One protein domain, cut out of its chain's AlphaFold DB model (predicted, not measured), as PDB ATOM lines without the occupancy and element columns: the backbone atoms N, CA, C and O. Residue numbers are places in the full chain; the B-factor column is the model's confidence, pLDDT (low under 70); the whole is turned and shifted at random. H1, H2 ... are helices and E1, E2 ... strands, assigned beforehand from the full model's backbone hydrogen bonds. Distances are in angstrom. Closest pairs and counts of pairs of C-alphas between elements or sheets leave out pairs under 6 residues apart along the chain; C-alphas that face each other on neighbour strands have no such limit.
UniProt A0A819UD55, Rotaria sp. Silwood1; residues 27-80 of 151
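This is residues 27 to 80 of the 151 residues of a protein of Rotaria sp. Silwood1 (UniProt A0A819UD55). One helix, H1, lies slantwise over one face of a twisted antiparallel sheet of three strands. The 54 printed residues hold E1, E2, H1, E3 in chain order; the sheet's order is E2, E1, E3. The class is mixed, in two layers, helix over sheet; the whole is compact, with a radius of gyration of the C-alphas of 11.1 A, and spans 32 by 19 by 16 A.

E1, residues 27 to 31, and E2, residues 34 to 45, form a hairpin, with N 27 and O 41 within hydrogen-bond range at 2.9 A. E2 bends by 76 degrees at residue 38. H1, residues 50 to 60, is on the sheet at a height of 7.6 A, with every O i to N i+4 pair within hydrogen-bond range. E3, residues 70 to 78, is antiparallel to E1, with N 28 and O 73 within range at 2.9 A. The closest C-alphas of H1 and E3 are those of Lys 54 and Ala 74, 5.6 A apart. E2, H1 and E3 make a split strand-helix-strand unit, two strands that run the same way in one sheet without being neighbours and a helix between them along the chain, with E1 between the two strands in the sheet and a right-handed crossover.

E1 begins at C-alpha 27 (225.351, 233.686, 181.242). From first to last C-alpha, E1 measures 13.5 A, E2 25.9 A, H1 15.3 A and E3 25.4 A. E3 ends at C-alpha 78 (230.734, 244.841, 174.028).

The C-alphas farthest apart, of Ser 68 and Lys 80, are 35.2 A apart. The printed part has no cut and no long link. The model's pLDDT is under 70 at residues 38, 62 to 70 and 79 to 80.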
ATOM      1  N   CYS A  27     225.126 234.651 180.177       83.38
ATOM      2  CA  CYS A  27     225.351 233.686 181.242       83.38
ATOM      3  C   CYS A  27     224.848 232.327 180.767       83.38
ATOM      4  O   CYS A  27     223.710 232.214 180.308       83.38
ATOM      5  N   SER A  28     225.680 231.294 180.857       84.00
ATOM      6  CA  SER A  28     225.295 229.919 180.541       84.00
ATOM      7  C   SER A  28     225.848 228.961 181.584       84.00
ATOM      8  O   SER A  28     227.051 228.926 181.832       84.00
ATOM      9  N   CYS A  29     224.963 228.175 182.192       80.88
ATOM     10  CA  CYS A  29     225.355 227.084 183.072       80.88
ATOM     11  C   CYS A  29     225.445 225.772 182.285       80.88
ATOM     12  O   CYS A  29     224.442 225.331 181.707       80.88
ATOM     13  N   CYS A  30     226.629 225.155 182.258       78.44
ATOM     14  CA  CYS A  30     226.887 223.937 181.491       78.44
ATOM     15  C   CYS A  30     227.411 222.813 182.382       78.44
ATOM     16  O   CYS A  30     228.310 223.039 183.179       78.44
ATOM     17  N   LYS A  31     226.870 221.600 182.246       79.94
ATOM     18  CA  LYS A  31     227.301 220.395 182.968       79.94
ATOM     19  C   LYS A  31     227.681 219.332 181.936       79.94
ATOM     20  O   LYS A  31     226.848 218.938 181.119       79.94
ATOM     21  N   GLY A  32     228.943 218.900 181.940       78.56
ATOM     22  CA  GLY A  32     229.491 218.047 180.880       78.56
ATOM     23  C   GLY A  32     229.425 218.738 179.511       78.56
ATOM     24  O   GLY A  32     229.874 219.870 179.366       78.56
ATOM     25  N   ASN A  33     228.809 218.082 178.522       78.88
ATOM     26  CA  ASN A  33     228.693 218.594 177.147       78.88
ATOM     27  C   ASN A  33     227.413 219.410 176.879       78.88
ATOM     28  O   ASN A  33     227.175 219.821 175.741       78.88
ATOM     29  N   GLY A  34     226.561 219.622 177.888       75.00
ATOM     30  CA  GLY A  34     225.256 220.265 177.726       75.00
ATOM     31  C   GLY A  34     225.085 221.500 178.604       75.00
ATOM     32  O   GLY A  34     225.478 221.508 179.767       75.00
ATOM     33  N   CYS A  35     224.439 222.537 178.065       78.06
ATOM     34  CA  CYS A  35     224.059 223.727 178.822       78.06
ATOM     35  C   CYS A  35     222.555 223.737 179.111       78.06
ATOM     36  O   CYS A  35     221.732 223.512 178.221       78.06
ATOM     37  N   MET A  36     222.179 224.022 180.357       75.06
ATOM     38  CA  MET A  36     220.780 224.000 180.789       75.06
ATOM     39  C   MET A  36     220.063 225.272 180.333       75.06
ATOM     40  O   MET A  36     220.376 226.361 180.806       75.06
ATOM     41  N   LYS A  37     219.049 225.144 179.465       70.88
ATOM     42  CA  LYS A  37     218.263 226.291 178.964       70.88
ATOM     43  C   LYS A  37     217.585 227.099 180.080       70.88
ATOM     44  O   LYS A  37     217.444 228.307 179.952       70.88
ATOM     45  N   LYS A  38     217.211 226.447 181.190       69.62
ATOM     46  CA  LYS A  38     216.600 227.099 182.367       69.62
ATOM     47  C   LYS A  38     217.561 228.041 183.113       69.62
ATOM     48  O   LYS A  38     217.108 228.887 183.874       69.62
ATOM     49  N   HIS A  39     218.869 227.920 182.877       73.81
ATOM     50  CA  HIS A  39     219.923 228.724 183.507       73.81
ATOM     51  C   HIS A  39     220.777 229.451 182.460       73.81
ATOM     52  O   HIS A  39     221.998 229.559 182.589       73.81
ATOM     53  N   GLN A  40     220.121 229.909 181.391       78.75
ATOM     54  CA  GLN A  40     220.712 230.746 180.357       78.75
ATOM     55  C   GLN A  40     219.985 232.083 180.293       78.75
ATOM     56  O   GLN A  40     218.771 232.157 180.493       78.75
ATOM     57  N   GLY A  41     220.729 233.139 179.996       80.50
ATOM     58  CA  GLY A  41     220.149 234.457 179.794       80.50
ATOM     59  C   GLY A  41     221.179 235.503 179.418       80.50
ATOM     60  O   GLY A  41     222.387 235.259 179.437       80.50
ATOM     61  N   VAL A  42     220.666 236.675 179.060       81.62
ATOM     62  CA  VAL A  42     221.466 237.841 178.691       81.62
ATOM     63  C   VAL A  42     221.180 238.957 179.683       81.62
ATOM     64  O   VAL A  42     220.022 239.264 179.962       81.62
ATOM     65  N   ILE A  43     222.240 239.553 180.217       81.31
ATOM     66  CA  ILE A  43     222.195 240.667 181.158       81.31
ATOM     67  C   ILE A  43     222.860 241.863 180.484       81.31
ATOM     68  O   ILE A  43     224.007 241.783 180.046       81.31
ATOM     69  N   SER A  44     222.146 242.979 180.397       80.56
ATOM     70  CA  SER A  44     222.713 244.240 179.922       80.56
ATOM     71  C   SER A  44     223.448 244.917 181.073       80.56
ATOM     72  O   SER A  44     222.838 245.197 182.105       80.56
ATOM     73  N   LEU A  45     224.742 245.173 180.899       77.88
ATOM     74  CA  LEU A  45     225.570 245.865 181.885       77.88
ATOM     75  C   LEU A  45     226.056 247.205 181.309       77.88
ATOM     76  O   LEU A  45     226.403 247.268 180.123       77.88
ATOM     77  N   PRO A  46     226.098 248.271 182.130       74.38
ATOM     78  CA  PRO A  46     226.611 249.576 181.712       74.38
ATOM     79  C   PRO A  46     228.111 249.521 181.407       74.38
ATOM     80  O   PRO A  46     228.569 250.187 180.490       74.38
ATOM     81  N   THR A  47     228.850 248.678 182.131       76.94
ATOM     82  CA  THR A  47     230.253 248.363 181.870       76.94
ATOM     83  C   THR A  47     230.414 246.850 181.796       76.94
ATOM     84  O   THR A  47     230.207 246.106 182.757       76.94
ATOM     85  N   CYS A  48     230.754 246.363 180.610       73.38
ATOM     86  CA  CYS A  48     230.930 244.936 180.385       73.38
ATOM     87  C   CYS A  48     232.414 244.576 180.538       73.38
ATOM     88  O   CYS A  48     233.218 244.744 179.615       73.38
ATOM     89  N   SER A  49     232.768 244.115 181.741       78.12
ATOM     90  CA  SER A  49     234.043 243.463 182.064       78.12
ATOM     91  C   SER A  49     233.804 241.976 182.349       78.12
ATOM     92  O   SER A  49     232.697 241.585 182.730       78.12
ATOM     93  N   SER A  50     234.821 241.127 182.170       72.75
ATOM     94  CA  SER A  50     234.735 239.692 182.486       72.75
ATOM     95  C   SER A  50     234.337 239.458 183.950       72.75
ATOM     96  O   SER A  50     233.475 238.625 184.230       72.75
ATOM     97  N   THR A  51     234.893 240.247 184.871       78.00
ATOM     98  CA  THR A  51     234.612 240.182 186.312       78.00
ATOM     99  C   THR A  51     233.195 240.650 186.646       78.00
ATOM    100  O   THR A  51     232.454 239.924 187.310       78.00
ATOM    101  N   SER A  52     232.774 241.812 186.134       82.00
ATOM    102  CA  SER A  52     231.422 242.350 186.353       82.00
ATOM    103  C   SER A  52     230.355 241.420 185.774       82.00
ATOM    104  O   SER A  52     229.336 241.174 186.413       82.00
ATOM    105  N   CYS A  53     230.616 240.841 184.598       81.31
ATOM    106  CA  CYS A  53     229.742 239.866 183.951       81.31
ATOM    107  C   CYS A  53     229.635 238.574 184.777       81.31
ATOM    108  O   CYS A  53     228.531 238.118 185.068       81.31
ATOM    109  N   LYS A  54     230.760 238.026 185.254       80.25
ATOM    110  CA  LYS A  54     230.768 236.833 186.116       80.25
ATOM    111  C   LYS A  54     230.002 237.062 187.421       80.25
ATOM    112  O   LYS A  54     229.217 236.199 187.814       80.25
ATOM    113  N   ASN A  55     230.190 238.213 188.065       82.00
ATOM    114  CA  ASN A  55     229.483 238.562 189.297       82.00
ATOM    115  C   ASN A  55     227.981 238.744 189.046       82.00
ATOM    116  O   ASN A  55     227.178 238.133 189.746       82.00
ATOM    117  N   ALA A  56     227.594 239.460 187.988       81.50
ATOM    118  CA  ALA A  56     226.190 239.613 187.606       81.50
ATOM    119  C   ALA A  56     225.514 238.262 187.308       81.50
ATOM    120  O   ALA A  56     224.395 238.013 187.761       81.50
ATOM    121  N   CYS A  57     226.204 237.357 186.605       79.75
ATOM    122  CA  CYS A  57     225.707 236.004 186.355       79.75
ATOM    123  C   CYS A  57     225.523 235.205 187.652       79.75
ATOM    124  O   CYS A  57     224.522 234.505 187.792       79.75
ATOM    125  N   LYS A  58     226.459 235.312 188.604       78.81
ATOM    126  CA  LYS A  58     226.358 234.641 189.910       78.81
ATOM    127  C   LYS A  58     225.161 235.141 190.718       78.81
ATOM    128  O   LYS A  58     224.438 234.321 191.274       78.81
ATOM    129  N   THR A  59     224.926 236.452 190.740       78.38
ATOM    130  CA  THR A  59     223.788 237.052 191.450       78.38
ATOM    131  C   THR A  59     222.455 236.672 190.805       78.38
ATOM    132  O   THR A  59     221.475 236.434 191.504       78.38
ATOM    133  N   ARG A  60     222.400 236.587 189.469       74.88
ATOM    134  CA  ARG A  60     221.169 236.252 188.735       74.88
ATOM    135  C   ARG A  60     220.832 234.761 188.768       74.88
ATOM    136  O   ARG A  60     219.657 234.407 188.738       74.88
ATOM    137  N   TYR A  61     221.847 233.902 188.824       70.69
ATOM    138  CA  TYR A  61     221.695 232.449 188.863       70.69
ATOM    139  C   TYR A  61     222.398 231.872 190.098       70.69
ATOM    140  O   TYR A  61     223.431 231.203 189.965       70.69
ATOM    141  N   PRO A  62     221.855 232.115 191.306       61.16
ATOM    142  CA  PRO A  62     222.428 231.596 192.533       61.16
ATOM    143  C   PRO A  62     222.374 230.058 192.534       61.16
ATOM    144  O   PRO A  62     221.360 229.419 192.789       61.16
ATOM    145  N   THR A  63     223.535 229.455 192.284       57.47
ATOM    146  CA  THR A  63     223.974 228.158 192.831       57.47
ATOM    147  C   THR A  63     223.465 226.822 192.268       57.47
ATOM    148  O   THR A  63     223.796 225.798 192.856       57.47
ATOM    149  N   GLN A  64     222.869 226.738 191.075       55.97
ATOM    150  CA  GLN A  64     222.850 225.436 190.356       55.97
ATOM    151  C   GLN A  64     224.190 225.131 189.653       55.97
ATOM    152  O   GLN A  64     224.551 223.977 189.455       55.97
ATOM    153  N   CYS A  65     224.972 226.171 189.342       58.38
ATOM    154  CA  CYS A  65     226.289 226.056 188.700       58.38
ATOM    155  C   CYS A  65     227.486 226.184 189.661       58.38
ATOM    156  O   CYS A  65     228.622 226.172 189.217       58.38
ATOM    157  N   GLY A  66     227.245 226.393 190.959       51.31
ATOM    158  CA  GLY A  66     228.311 226.562 191.961       51.31
ATOM    159  C   GLY A  66     228.433 225.405 192.955       51.31
ATOM    160  O   GLY A  66     229.494 225.227 193.534       51.31
ATOM    161  N   ARG A  67     227.352 224.630 193.150       52.00
ATOM    162  CA  ARG A  67     227.274 223.494 194.094       52.00
ATOM    163  C   ARG A  67     227.263 222.114 193.423       52.00
ATOM    164  O   ARG A  67     227.322 221.099 194.095       52.00
ATOM    165  N   SER A  68     227.160 222.066 192.100       52.81
ATOM    166  CA  SER A  68     227.211 220.855 191.268       52.81
ATOM    167  C   SER A  68     228.351 221.009 190.253       52.81
ATOM    168  O   SER A  68     228.788 222.142 190.062       52.81
ATOM    169  N   PRO A  69     228.817 219.948 189.558       57.56
ATOM    170  CA  PRO A  69     229.934 220.014 188.597       57.56
ATOM    171  C   PRO A  69     229.558 220.741 187.285       57.56
ATOM    172  O   PRO A  69     229.902 220.313 186.184       57.56
ATOM    173  N   GLY A  70     228.770 221.809 187.386       62.38
ATOM    174  CA  GLY A  70     228.456 222.717 186.303       62.38
ATOM    175  C   GLY A  70     229.497 223.830 186.239       62.38
ATOM    176  O   GLY A  70     229.848 224.425 187.248       62.38
ATOM    177  N   VAL A  71     229.983 224.128 185.043       70.25
ATOM    178  CA  VAL A  71     230.844 225.274 184.765       70.25
ATOM    179  C   VAL A  71     229.957 226.454 184.372       70.25
ATOM    180  O   VAL A  71     229.166 226.372 183.428       70.25
ATOM    181  N   LEU A  72     230.092 227.568 185.095       75.19
ATOM    182  CA  LEU A  72     229.484 228.838 184.708       75.19
ATOM    183  C   LEU A  72     230.329 229.486 183.608       75.19
ATOM    184  O   LEU A  72     231.436 229.965 183.865       75.19
ATOM    185  N   VAL A  73     229.778 229.552 182.401       77.69
ATOM    186  CA  VAL A  73     230.363 230.280 181.274       77.69
ATOM    187  C   VAL A  73     229.715 231.662 181.216       77.69
ATOM    188  O   VAL A  73     228.504 231.785 181.025       77.69
ATOM    189  N   ALA A  74     230.521 232.704 181.408       78.38
ATOM    190  CA  ALA A  74     230.100 234.097 181.322       78.38
ATOM    191  C   ALA A  74     230.860 234.769 180.176       78.38
ATOM    192  O   ALA A  74     232.089 234.844 180.213       78.38
ATOM    193  N   THR A  75     230.139 235.245 179.161       78.94
ATOM    194  CA  THR A  75     230.750 235.883 177.988       78.94
ATOM    195  C   THR A  75     230.266 237.313 177.884       78.94
ATOM    196  O   THR A  75     229.070 237.577 177.818       78.94
ATOM    197  N   CYS A  76     231.205 238.249 177.864       76.56
ATOM    198  CA  CYS A  76     230.907 239.657 177.683       76.56
ATOM    199  C   CYS A  76     231.089 240.038 176.210       76.56
ATOM    200  O   CYS A  76     232.194 239.950 175.672       76.56
ATOM    201  N   THR A  77     230.021 240.493 175.563       76.12
ATOM    202  CA  THR A  77     230.054 241.097 174.233       76.12
ATOM    203  C   THR A  77     229.818 242.599 174.366       76.12
ATOM    204  O   THR A  77     228.721 243.078 174.655       76.12
ATOM    205  N   LYS A  78     230.876 243.387 174.158       72.25
ATOM    206  CA  LYS A  78     230.734 244.841 174.028       72.25
ATOM    207  C   LYS A  78     229.978 245.110 172.732       72.25
ATOM    208  O   LYS A  78     230.423 244.674 171.668       72.25
ATOM    209  N   THR A  79     228.855 245.822 172.795       58.62
ATOM    210  CA  THR A  79     228.170 246.250 171.575       58.62
ATOM    211  C   THR A  79     228.980 247.392 170.971       58.62
ATOM    212  O   THR A  79     228.698 248.562 171.220       58.62
ATOM    213  N   LYS A  80     230.024 247.078 170.194       48.09
ATOM    214  CA  LYS A  80     230.520 248.047 169.213       48.09
ATOM    215  C   LYS A  80     229.356 248.305 168.253       48.09
ATOM    216  O   LYS A  80     228.739 247.347 167.781       48.09
TER     217      LYS A  80